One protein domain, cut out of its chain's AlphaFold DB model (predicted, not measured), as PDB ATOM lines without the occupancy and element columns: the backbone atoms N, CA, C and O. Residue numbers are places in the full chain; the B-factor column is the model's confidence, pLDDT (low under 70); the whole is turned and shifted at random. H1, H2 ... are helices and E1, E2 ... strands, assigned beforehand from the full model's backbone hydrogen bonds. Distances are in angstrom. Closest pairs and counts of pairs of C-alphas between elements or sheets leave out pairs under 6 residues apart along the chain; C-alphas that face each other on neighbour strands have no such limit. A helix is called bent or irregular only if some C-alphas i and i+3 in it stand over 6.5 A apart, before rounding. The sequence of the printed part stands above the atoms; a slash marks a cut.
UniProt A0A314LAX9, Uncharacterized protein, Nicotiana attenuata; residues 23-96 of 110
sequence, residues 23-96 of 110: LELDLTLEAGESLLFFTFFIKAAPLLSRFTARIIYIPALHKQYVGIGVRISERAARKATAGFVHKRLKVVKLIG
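AT A GLANCE: This is residues 23 to 96 of the 110 residues of an uncharacterized protein of Nicotiana attenuata (UniProt A0A314LAX9). A small, twisted sheet of three parallel strands has one helix, H1, over one face and the other face bare; a second, longer helix, H2, lies farther out beyond H1, off the sheet. The printed part has 74 residues, with two named helices and three named strands that follow one another along the chain as E1, H1, E2, H2, E3, and the sheet runs E1 E2 E3, all parallel. The class is mixed, helices and strands. The whole is only just loose, close to compact, with a radius of gyration of the C-alphas of 13.9 A, and elongated, spanning 41 by 26 by 15 A.

IN THESE COORDINATES: Find C-alpha 23 at (33.288, 5.487, 0.427); from there E1, residues 23 to 30, runs 21.6 A. H1 follows at residues 35 to 44, 16.0 A; it is neither bent nor irregular, but only just: C-alphas 35 and 38 are 6.3 A apart. E2, residues 50 to 58, covers 25.8 A. H2, residues 68 to 81, begins at C-alpha 68 (64.512, 3.063, 5.205) and measures 20.2 A. E3, residues 91 to 95, ends at C-alpha 95 (40.326, 12.767, 9.434).

HOW THE PARTS SIT: Look first at E1 and E2, parallel at 19 degrees: N 25 and O 52 are 2.9 A apart, within hydrogen-bond range. E2 and E3 are parallel at 17 degrees, with N 53 and O 93 at 2.8 A. H1 is on the sheet, at a height over the sheet of 9.7 A; it is over E1 and, only just, with 3 C-alphas, over E2, and runs along the strands, at 20 degrees to E1 on the local plane. E1, H1, E2 and E2, H2, E3 are strand-helix-strand units, two parallel neighbour strands joined through a helix, each with a right-handed crossover. H2 is not on the sheet. H1 and H2 are close but not clearly touching, the closest C-alphas being those of Leu 36 and Ala 77, 6.5 A apart; they run the same way at a shallow tilt of 18 degrees. In H2 every O i to N i+4 pair is within hydrogen-bond range; in H1, 3 of 6 are.

THE WHOLE: The two C-alphas farthest apart, those of Leu 47 and His 62, are 41.3 A apart. The printed part has no cut and no long link. Mean pLDDT of the printed part is 72.1; residues 30 to 34, 36 to 37 and 59 to 83 are under 70.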
ATOM      1  N   LEU A  23      32.542   6.469  -0.345       88.62
ATOM      2  CA  LEU A  23      33.288   5.487   0.427       88.62
ATOM      3  C   LEU A  23      33.787   6.155   1.697       88.62
ATOM      4  O   LEU A  23      34.525   7.140   1.627       88.62
ATOM      5  N   GLU A  24      33.410   5.590   2.834       90.69
ATOM      6  CA  GLU A  24      33.923   5.967   4.141       90.69
ATOM      7  C   GLU A  24      34.638   4.772   4.766       90.69
ATOM      8  O   GLU A  24      34.123   3.655   4.751       90.69
ATOM      9  N   LEU A  25      35.852   5.005   5.256       85.12
ATOM     10  CA  LEU A  25      36.678   4.002   5.913       85.12
ATOM     11  C   LEU A  25      37.071   4.509   7.297       85.12
ATOM     12  O   LEU A  25      37.742   5.536   7.401       85.12
ATOM     13  N   ASP A  26      36.715   3.762   8.336       85.12
ATOM     14  CA  ASP A  26      37.294   3.906   9.671       85.12
ATOM     15  C   ASP A  26      38.475   2.938   9.789       85.12
ATOM     16  O   ASP A  26      38.327   1.721   9.668       85.12
ATOM     17  N   LEU A  27      39.671   3.486   9.969       78.31
ATOM     18  CA  LEU A  27      40.930   2.758   9.939       78.31
ATOM     19  C   LEU A  27      41.693   2.981  11.235       78.31
ATOM     20  O   LEU A  27      41.793   4.099  11.742       78.31
ATOM     21  N   THR A  28      42.306   1.907  11.708       80.00
ATOM     22  CA  THR A  28      43.304   1.958  12.770       80.00
ATOM     23  C   THR A  28      44.642   1.578  12.153       80.00
ATOM     24  O   THR A  28      44.753   0.483  11.611       80.00
ATOM     25  N   LEU A  29      45.607   2.498  12.160       72.75
ATOM     26  CA  LEU A  29      46.913   2.309  11.526       72.75
ATOM     27  C   LEU A  29      48.027   2.278  12.567       72.75
ATOM     28  O   LEU A  29      48.069   3.114  13.475       72.75
ATOM     29  N   GLU A  30      48.974   1.365  12.398       69.69
ATOM     30  CA  GLU A  30      50.233   1.403  13.137       69.69
ATOM     31  C   GLU A  30      51.171   2.486  12.577       69.69
ATOM     32  O   GLU A  30      51.128   2.869  11.400       69.69
ATOM     33  N   ALA A  31      52.063   3.005  13.425       65.00
ATOM     34  CA  ALA A  31      53.043   3.993  12.992       65.00
ATOM     35  C   ALA A  31      53.966   3.424  11.896       65.00
ATOM     36  O   ALA A  31      54.736   2.493  12.124       65.00
ATOM     37  N   GLY A  32      53.926   4.041  10.712       63.28
ATOM     38  CA  GLY A  32      54.713   3.633   9.546       63.28
ATOM     39  C   GLY A  32      53.927   2.854   8.489       63.28
ATOM     40  O   GLY A  32      54.478   2.601   7.415       63.28
ATOM     41  N   GLU A  33      52.657   2.523   8.735       67.50
ATOM     42  CA  GLU A  33      51.803   1.920   7.713       67.50
ATOM     43  C   GLU A  33      51.471   2.895   6.582       67.50
ATOM     44  O   GLU A  33      51.287   4.103   6.769       67.50
ATOM     45  N   SER A  34      51.421   2.352   5.366       68.88
ATOM     46  CA  SER A  34      51.214   3.146   4.165       68.88
ATOM     47  C   SER A  34      49.735   3.354   3.878       68.88
ATOM     48  O   SER A  34      48.949   2.418   3.752       68.88
ATOM     49  N   LEU A  35      49.408   4.607   3.605       71.69
ATOM     50  CA  LEU A  35      48.123   5.045   3.081       71.69
ATOM     51  C   LEU A  35      47.823   4.519   1.659       71.69
ATOM     52  O   LEU A  35      46.731   4.693   1.135       71.69
ATOM     53  N   LEU A  36      48.761   3.847   0.992       69.38
ATOM     54  CA  LEU A  36      48.522   3.304  -0.348       69.38
ATOM     55  C   LEU A  36      47.398   2.276  -0.422       69.38
ATOM     56  O   LEU A  36      46.824   2.099  -1.497       69.38
ATOM     57  N   PHE A  37      47.070   1.620   0.687       69.12
ATOM     58  CA  PHE A  37      46.012   0.619   0.735       69.12
ATOM     59  C   PHE A  37      44.675   1.140   0.178       69.12
ATOM     60  O   PHE A  37      43.977   0.428  -0.541       69.12
ATOM     61  N   PHE A  38      44.338   2.414   0.387       75.62
ATOM     62  CA  PHE A  38      43.070   2.946  -0.126       75.62
ATOM     63  C   PHE A  38      43.045   3.176  -1.637       75.62
ATOM     64  O   PHE A  38      41.968   3.274  -2.227       75.62
ATOM     65  N   THR A  39      44.206   3.204  -2.298       74.75
ATOM     66  CA  THR A  39      44.256   3.326  -3.760       74.75
ATOM     67  C   THR A  39      43.569   2.152  -4.456       74.75
ATOM     68  O   THR A  39      43.043   2.338  -5.552       74.75
ATOM     69  N   PHE A  40      43.489   0.982  -3.812       75.94
ATOM     70  CA  PHE A  40      42.753  -0.172  -4.326       75.94
ATOM     71  C   PHE A  40      41.249   0.085  -4.394       75.94
ATOM     72  O   PHE A  40      40.650  -0.103  -5.450       75.94
ATOM     73  N   PHE A  41      40.653   0.597  -3.317       78.69
ATOM     74  CA  PHE A  41      39.222   0.907  -3.295       78.69
ATOM     75  C   PHE A  41      38.870   2.024  -4.273       78.69
ATOM     76  O   PHE A  41      37.872   1.932  -4.983       78.69
ATOM     77  N   ILE A  42      39.725   3.047  -4.365       81.88
ATOM     78  CA  ILE A  42      39.544   4.135  -5.330       81.88
ATOM     79  C   ILE A  42      39.637   3.593  -6.767       81.88
ATOM     80  O   ILE A  42      38.818   3.950  -7.606       81.88
ATOM     81  N   LYS A  43      40.585   2.694  -7.069       79.62
ATOM     82  CA  LYS A  43      40.694   2.041  -8.388       79.62
ATOM     83  C   LYS A  43      39.488   1.159  -8.715       79.62
ATOM     84  O   LYS A  43      39.056   1.127  -9.864       79.62
ATOM     85  N   ALA A  44      38.947   0.462  -7.721       83.50
ATOM     86  CA  ALA A  44      37.819  -0.444  -7.890       83.50
ATOM     87  C   ALA A  44      36.472   0.274  -8.082       83.50
ATOM     88  O   ALA A  44      35.526  -0.349  -8.565       83.50
ATOM     89  N   ALA A  45      36.373   1.555  -7.714       88.00
ATOM     90  CA  ALA A  45      35.126   2.313  -7.664       88.00
ATOM     91  C   ALA A  45      35.095   3.464  -8.694       88.00
ATOM     92  O   ALA A  45      35.203   4.625  -8.320       88.00
ATOM     93  N   PRO A  46      34.889   3.199  -9.997       86.38
ATOM     94  CA  PRO A  46      35.015   4.213 -11.056       86.38
ATOM     95  C   PRO A  46      34.020   5.384 -10.957       86.38
ATOM     96  O   PRO A  46      34.243   6.441 -11.555       86.38
ATOM     97  N   LEU A  47      32.905   5.209 -10.239       88.81
ATOM     98  CA  LEU A  47      31.900   6.253 -10.005       88.81
ATOM     99  C   LEU A  47      32.086   6.981  -8.671       88.81
ATOM    100  O   LEU A  47      31.265   7.840  -8.338       88.81
ATOM    101  N   LEU A  48      33.159   6.675  -7.938       90.69
ATOM    102  CA  LEU A  48      33.432   7.265  -6.641       90.69
ATOM    103  C   LEU A  48      33.609   8.774  -6.782       90.69
ATOM    104  O   LEU A  48      34.432   9.260  -7.555       90.69
ATOM    105  N   SER A  49      32.814   9.504  -6.016       91.06
ATOM    106  CA  SER A  49      32.755  10.962  -6.010       91.06
ATOM    107  C   SER A  49      33.250  11.561  -4.702       91.06
ATOM    108  O   SER A  49      33.855  12.637  -4.712       91.06
ATOM    109  N   ARG A  50      33.070  10.830  -3.599       88.94
ATOM    110  CA  ARG A  50      33.496  11.214  -2.258       88.94
ATOM    111  C   ARG A  50      34.228  10.056  -1.592       88.94
ATOM    112  O   ARG A  50      33.709   8.948  -1.528       88.94
ATOM    113  N   PHE A  51      35.415  10.340  -1.079       88.56
ATOM    114  CA  PHE A  51      36.203   9.421  -0.276       88.56
ATOM    115  C   PHE A  51      36.504  10.061   1.078       88.56
ATOM    116  O   PHE A  51      37.057  11.160   1.133       88.56
ATOM    117  N   THR A  52      36.165   9.366   2.157       88.31
ATOM    118  CA  THR A  52      36.480   9.758   3.530       88.31
ATOM    119  C   THR A  52      37.277   8.639   4.187       88.31
ATOM    120  O   THR A  52      36.841   7.495   4.204       88.31
ATOM    121  N   ALA A  53      38.430   8.964   4.761       85.75
ATOM    122  CA  ALA A  53      39.167   8.063   5.636       85.75
ATOM    123  C   ALA A  53      39.308   8.706   7.015       85.75
ATOM    124  O   ALA A  53      39.796   9.833   7.137       85.75
ATOM    125  N   ARG A  54      38.881   7.990   8.048       85.38
ATOM    126  CA  ARG A  54      39.017   8.355   9.455       85.38
ATOM    127  C   ARG A  54      40.092   7.459  10.034       85.38
ATOM    128  O   ARG A  54      39.958   6.245  10.030       85.38
ATOM    129  N   ILE A  55      41.198   8.064  10.432       82.00
ATOM    130  CA  ILE A  55      42.421   7.360  10.781       82.00
ATOM    131  C   ILE A  55      42.679   7.562  12.266       82.00
ATOM    132  O   ILE A  55      42.765   8.694  12.744       82.00
ATOM    133  N   ILE A  56      42.834   6.453  12.976       81.38
ATOM    134  CA  ILE A  56      43.281   6.405  14.362       81.38
ATOM    135  C   ILE A  56      44.667   5.767  14.358       81.38
ATOM    136  O   ILE A  56      44.835   4.648  13.880       81.38
ATOM    137  N   TYR A  57      45.673   6.476  14.865       73.00
ATOM    138  CA  TYR A  57      47.030   5.941  14.942       73.00
ATOM    139  C   TYR A  57      47.249   5.212  16.259       73.00
ATOM    140  O   TYR A  57      47.087   5.804  17.327       73.00
ATOM    141  N   ILE A  58      47.688   3.957  16.184       71.88
ATOM    142  CA  ILE A  58      48.251   3.259  17.337       71.88
ATOM    143  C   ILE A  58      49.732   3.656  17.425       71.88
ATOM    144  O   ILE A  58      50.501   3.381  16.495       71.88
ATOM    145  N   PRO A  59      50.163   4.322  18.511       63.34
ATOM    146  CA  PRO A  59      51.567   4.649  18.702       63.34
ATOM    147  C   PRO A  59      52.380   3.356  18.790       63.34
ATOM    148  O   PRO A  59      52.111   2.491  19.622       63.34
ATOM    149  N   ALA A  60      53.391   3.219  17.932       59.31
ATOM    150  CA  ALA A  60      54.276   2.065  17.986       59.31
ATOM    151  C   ALA A  60      55.102   2.112  19.278       59.31
ATOM    152  O   ALA A  60      55.986   2.958  19.439       59.31
ATOM    153  N   LEU A  61      54.849   1.170  20.187       54.34
ATOM    154  CA  LEU A  61      55.772   0.847  21.267       54.34
ATOM    155  C   LEU A  61      57.036   0.246  20.631       54.34
ATOM    156  O   LEU A  61      57.097  -0.930  20.289       54.34
ATOM    157  N   HIS A  62      58.049   1.093  20.449       51.09
ATOM    158  CA  HIS A  62      59.445   0.692  20.283       51.09
ATOM    159  C   HIS A  62      59.796  -0.125  19.014       51.09
ATOM    160  O   HIS A  62      60.242  -1.266  19.102       51.09
ATOM    161  N   LYS A  63      59.720   0.464  17.808       49.06
ATOM    162  CA  LYS A  63      60.414  -0.097  16.621       49.06
ATOM    163  C   LYS A  63      61.177   0.968  15.822       49.06
ATOM    164  O   LYS A  63      60.606   1.786  15.109       49.06
ATOM    165  N   GLN A  64      62.506   0.904  15.915       49.41
ATOM    166  CA  GLN A  64      63.519   1.745  15.251       49.41
ATOM    167  C   GLN A  64      63.641   1.539  13.717       49.41
ATOM    168  O   GLN A  64      64.729   1.644  13.160       49.41
ATOM    169  N   TYR A  65      62.554   1.286  12.982       48.81
ATOM    170  CA  TYR A  65      62.619   0.985  11.534       48.81
ATOM    171  C   TYR A  65      62.028   2.071  10.617       48.81
ATOM    172  O   TYR A  65      61.756   1.831   9.442       48.81
ATOM    173  N   VAL A  66      61.862   3.298  11.115       51.78
ATOM    174  CA  VAL A  66      61.067   4.337  10.429       51.78
ATOM    175  C   VAL A  66      61.813   5.033   9.267       51.78
ATOM    176  O   VAL A  66      61.214   5.761   8.487       51.78
ATOM    177  N   GLY A  67      63.118   4.807   9.077       49.66
ATOM    178  CA  GLY A  67      63.902   5.553   8.074       49.66
ATOM    179  C   GLY A  67      63.894   4.975   6.650       49.66
ATOM    180  O   GLY A  67      63.633   5.684   5.676       49.66
ATOM    181  N   ILE A  68      64.221   3.685   6.511       45.75
ATOM    182  CA  ILE A  68      64.512   3.063   5.205       45.75
ATOM    183  C   ILE A  68      63.246   2.469   4.568       45.75
ATOM    184  O   ILE A  68      63.016   2.667   3.375       45.75
ATOM    185  N   GLY A  69      62.381   1.822   5.360       50.81
ATOM    186  CA  GLY A  69      61.115   1.254   4.874       50.81
ATOM    187  C   GLY A  69      60.166   2.313   4.307       50.81
ATOM    188  O   GLY A  69      59.573   2.113   3.247       50.81
ATOM    189  N   VAL A  70      60.115   3.492   4.937       52.44
ATOM    190  CA  VAL A  70      59.268   4.613   4.502       52.44
ATOM    191  C   VAL A  70      59.677   5.120   3.114       52.44
ATOM    192  O   VAL A  70      58.826   5.251   2.236       52.44
ATOM    193  N   ARG A  71      60.976   5.309   2.848       48.78
ATOM    194  CA  ARG A  71      61.463   5.775   1.531       48.78
ATOM    195  C   ARG A  71      61.211   4.766   0.409       48.78
ATOM    196  O   ARG A  71      60.874   5.156  -0.710       48.78
ATOM    197  N   ILE A  72      61.362   3.470   0.694       51.78
ATOM    198  CA  ILE A  72      61.067   2.407  -0.279       51.78
ATOM    199  C   ILE A  72      59.558   2.368  -0.565       51.78
ATOM    200  O   ILE A  72      59.163   2.301  -1.731       51.78
ATOM    201  N   SER A  73      58.724   2.508   0.473       58.03
ATOM    202  CA  SER A  73      57.267   2.576   0.330       58.03
ATOM    203  C   SER A  73      56.807   3.795  -0.483       58.03
ATOM    204  O   SER A  73      55.888   3.666  -1.282       58.03
ATOM    205  N   GLU A  74      57.484   4.947  -0.383       58.47
ATOM    206  CA  GLU A  74      57.147   6.151  -1.159       58.47
ATOM    207  C   GLU A  74      57.538   6.025  -2.642       58.47
ATOM    208  O   GLU A  74      56.807   6.448  -3.539       58.47
ATOM    209  N   ARG A  75      58.685   5.411  -2.957       60.16
ATOM    210  CA  ARG A  75      59.051   5.171  -4.363       60.16
ATOM    211  C   ARG A  75      58.112   4.148  -5.008       60.16
ATOM    212  O   ARG A  75      57.717   4.336  -6.160       60.16
ATOM    213  N   ALA A  76      57.749   3.093  -4.278       62.91
ATOM    214  CA  ALA A  76      56.759   2.115  -4.723       62.91
ATOM    215  C   ALA A  76      55.368   2.756  -4.866       62.91
ATOM    216  O   ALA A  76      54.730   2.552  -5.896       62.91
ATOM    217  N   ALA A  77      54.963   3.612  -3.915       61.97
ATOM    218  CA  ALA A  77      53.760   4.447  -3.980       61.97
ATOM    219  C   ALA A  77      53.691   5.198  -5.301       61.97
ATOM    220  O   ALA A  77      52.778   4.985  -6.093       61.97
ATOM    221  N   ARG A  78      54.704   6.034  -5.560       63.47
ATOM    222  CA  ARG A  78      54.755   6.883  -6.751       63.47
ATOM    223  C   ARG A  78      54.672   6.071  -8.031       63.47
ATOM    224  O   ARG A  78      53.998   6.509  -8.949       63.47
ATOM    225  N   LYS A  79      55.324   4.905  -8.101       67.25
ATOM    226  CA  LYS A  79      55.225   4.009  -9.261       67.25
ATOM    227  C   LYS A  79      53.832   3.383  -9.395       67.25
ATOM    228  O   LYS A  79      53.287   3.388 -10.490       67.25
ATOM    229  N   ALA A  80      53.240   2.889  -8.308       64.31
ATOM    230  CA  ALA A  80      51.925   2.239  -8.313       64.31
ATOM    231  C   ALA A  80      50.761   3.211  -8.594       64.31
ATOM    232  O   ALA A  80      49.692   2.803  -9.070       64.31
ATOM    233  N   THR A  81      50.962   4.496  -8.294       65.12
ATOM    234  CA  THR A  81      50.005   5.575  -8.566       65.12
ATOM    235  C   THR A  81      50.369   6.409  -9.794       65.12
ATOM    236  O   THR A  81      49.584   7.277 -10.174       65.12
ATOM    237  N   ALA A  82      51.527   6.186 -10.426       67.19
ATOM    238  CA  ALA A  82      51.932   6.926 -11.619       67.19
ATOM    239  C   ALA A  82      50.899   6.718 -12.733       67.19
ATOM    240  O   ALA A  82      50.587   5.589 -13.105       67.19
ATOM    241  N   GLY A  83      50.347   7.818 -13.245       67.19
ATOM    242  CA  GLY A  83      49.351   7.798 -14.318       67.19
ATOM    243  C   GLY A  83      47.925   7.447 -13.884       67.19
ATOM    244  O   GLY A  83      47.013   7.552 -14.701       67.19
ATOM    245  N   PHE A  84      47.685   7.082 -12.619       71.00
ATOM    246  CA  PHE A  84      46.326   6.852 -12.139       71.00
ATOM    247  C   PHE A  84      45.669   8.169 -11.720       71.00
ATOM    248  O   PHE A  84      46.025   8.762 -10.702       71.00
ATOM    249  N   VAL A  85      44.681   8.605 -12.500       73.19
ATOM    250  CA  VAL A  85      43.852   9.778 -12.203       73.19
ATOM    251  C   VAL A  85      42.397   9.335 -12.114       73.19
ATOM    252  O   VAL A  85      41.830   8.823 -13.082       73.19
ATOM    253  N   HIS A  86      41.779   9.532 -10.948       79.12
ATOM    254  CA  HIS A  86      40.383   9.170 -10.745       79.12
ATOM    255  C   HIS A  86      39.451  10.271 -11.271       79.12
ATOM    256  O   HIS A  86      39.259  11.296 -10.625       79.12
ATOM    257  N   LYS A  87      38.830  10.045 -12.435       80.81
ATOM    258  CA  LYS A  87      38.069  11.068 -13.188       80.81
ATOM    259  C   LYS A  87      36.853  11.653 -12.464       80.81
ATOM    260  O   LYS A  87      36.373  12.713 -12.846       80.81
ATOM    261  N   ARG A  88      36.288  10.932 -11.494       84.56
ATOM    262  CA  ARG A  88      35.026  11.314 -10.834       84.56
ATOM    263  C   ARG A  88      35.173  11.647  -9.357       84.56
ATOM    264  O   ARG A  88      34.197  12.102  -8.770       84.56
ATOM    265  N   LEU A  89      36.365  11.468  -8.785       84.94
ATOM    266  CA  LEU A  89      36.593  11.679  -7.358       84.94
ATOM    267  C   LEU A  89      36.801  13.171  -7.133       84.94
ATOM    268  O   LEU A  89      37.809  13.731  -7.553       84.94
ATOM    269  N   LYS A  90      35.817  13.808  -6.502       85.62
ATOM    270  CA  LYS A  90      35.789  15.258  -6.291       85.62
ATOM    271  C   LYS A  90      36.236  15.641  -4.891       85.62
ATOM    272  O   LYS A  90      36.811  16.704  -4.701       85.62
ATOM    273  N   VAL A  91      35.943  14.791  -3.908       82.81
ATOM    274  CA  VAL A  91      36.192  15.080  -2.495       82.81
ATOM    275  C   VAL A  91      37.006  13.955  -1.875       82.81
ATOM    276  O   VAL A  91      36.598  12.797  -1.918       82.81
ATOM    277  N   VAL A  92      38.127  14.323  -1.256       84.00
ATOM    278  CA  VAL A  92      38.948  13.450  -0.413       84.00
ATOM    279  C   VAL A  92      39.039  14.081   0.971       84.00
ATOM    280  O   VAL A  92      39.542  15.194   1.110       84.00
ATOM    281  N   LYS A  93      38.546  13.382   1.994       84.75
ATOM    282  CA  LYS A  93      38.583  13.824   3.388       84.75
ATOM    283  C   LYS A  93      39.417  12.847   4.207       84.75
ATOM    284  O   LYS A  93      39.068  11.678   4.312       84.75
ATOM    285  N   LEU A  94      40.503  13.332   4.799       83.75
ATOM    286  CA  LEU A  94      41.331  12.564   5.727       83.75
ATOM    287  C   LEU A  94      41.142  13.152   7.127       83.75
ATOM    288  O   LEU A  94      41.474  14.312   7.361       83.75
ATOM    289  N   ILE A  95      40.570  12.377   8.042       81.75
ATOM    290  CA  ILE A  95      40.326  12.767   9.434       81.75
ATOM    291  C   ILE A  95      41.324  12.015  10.310       81.75
ATOM    292  O   ILE A  95      41.511  10.819  10.125       81.75
ATOM    293  N   GLY A  96      41.966  12.708  11.253       72.31
ATOM    294  CA  GLY A  96      42.916  12.087  12.183       72.31
ATOM    295  C   GLY A  96      44.282  11.750  11.578       72.31
ATOM    296  O   GLY A  96      45.110  11.170  12.266       72.31
TER     297      GLY A  96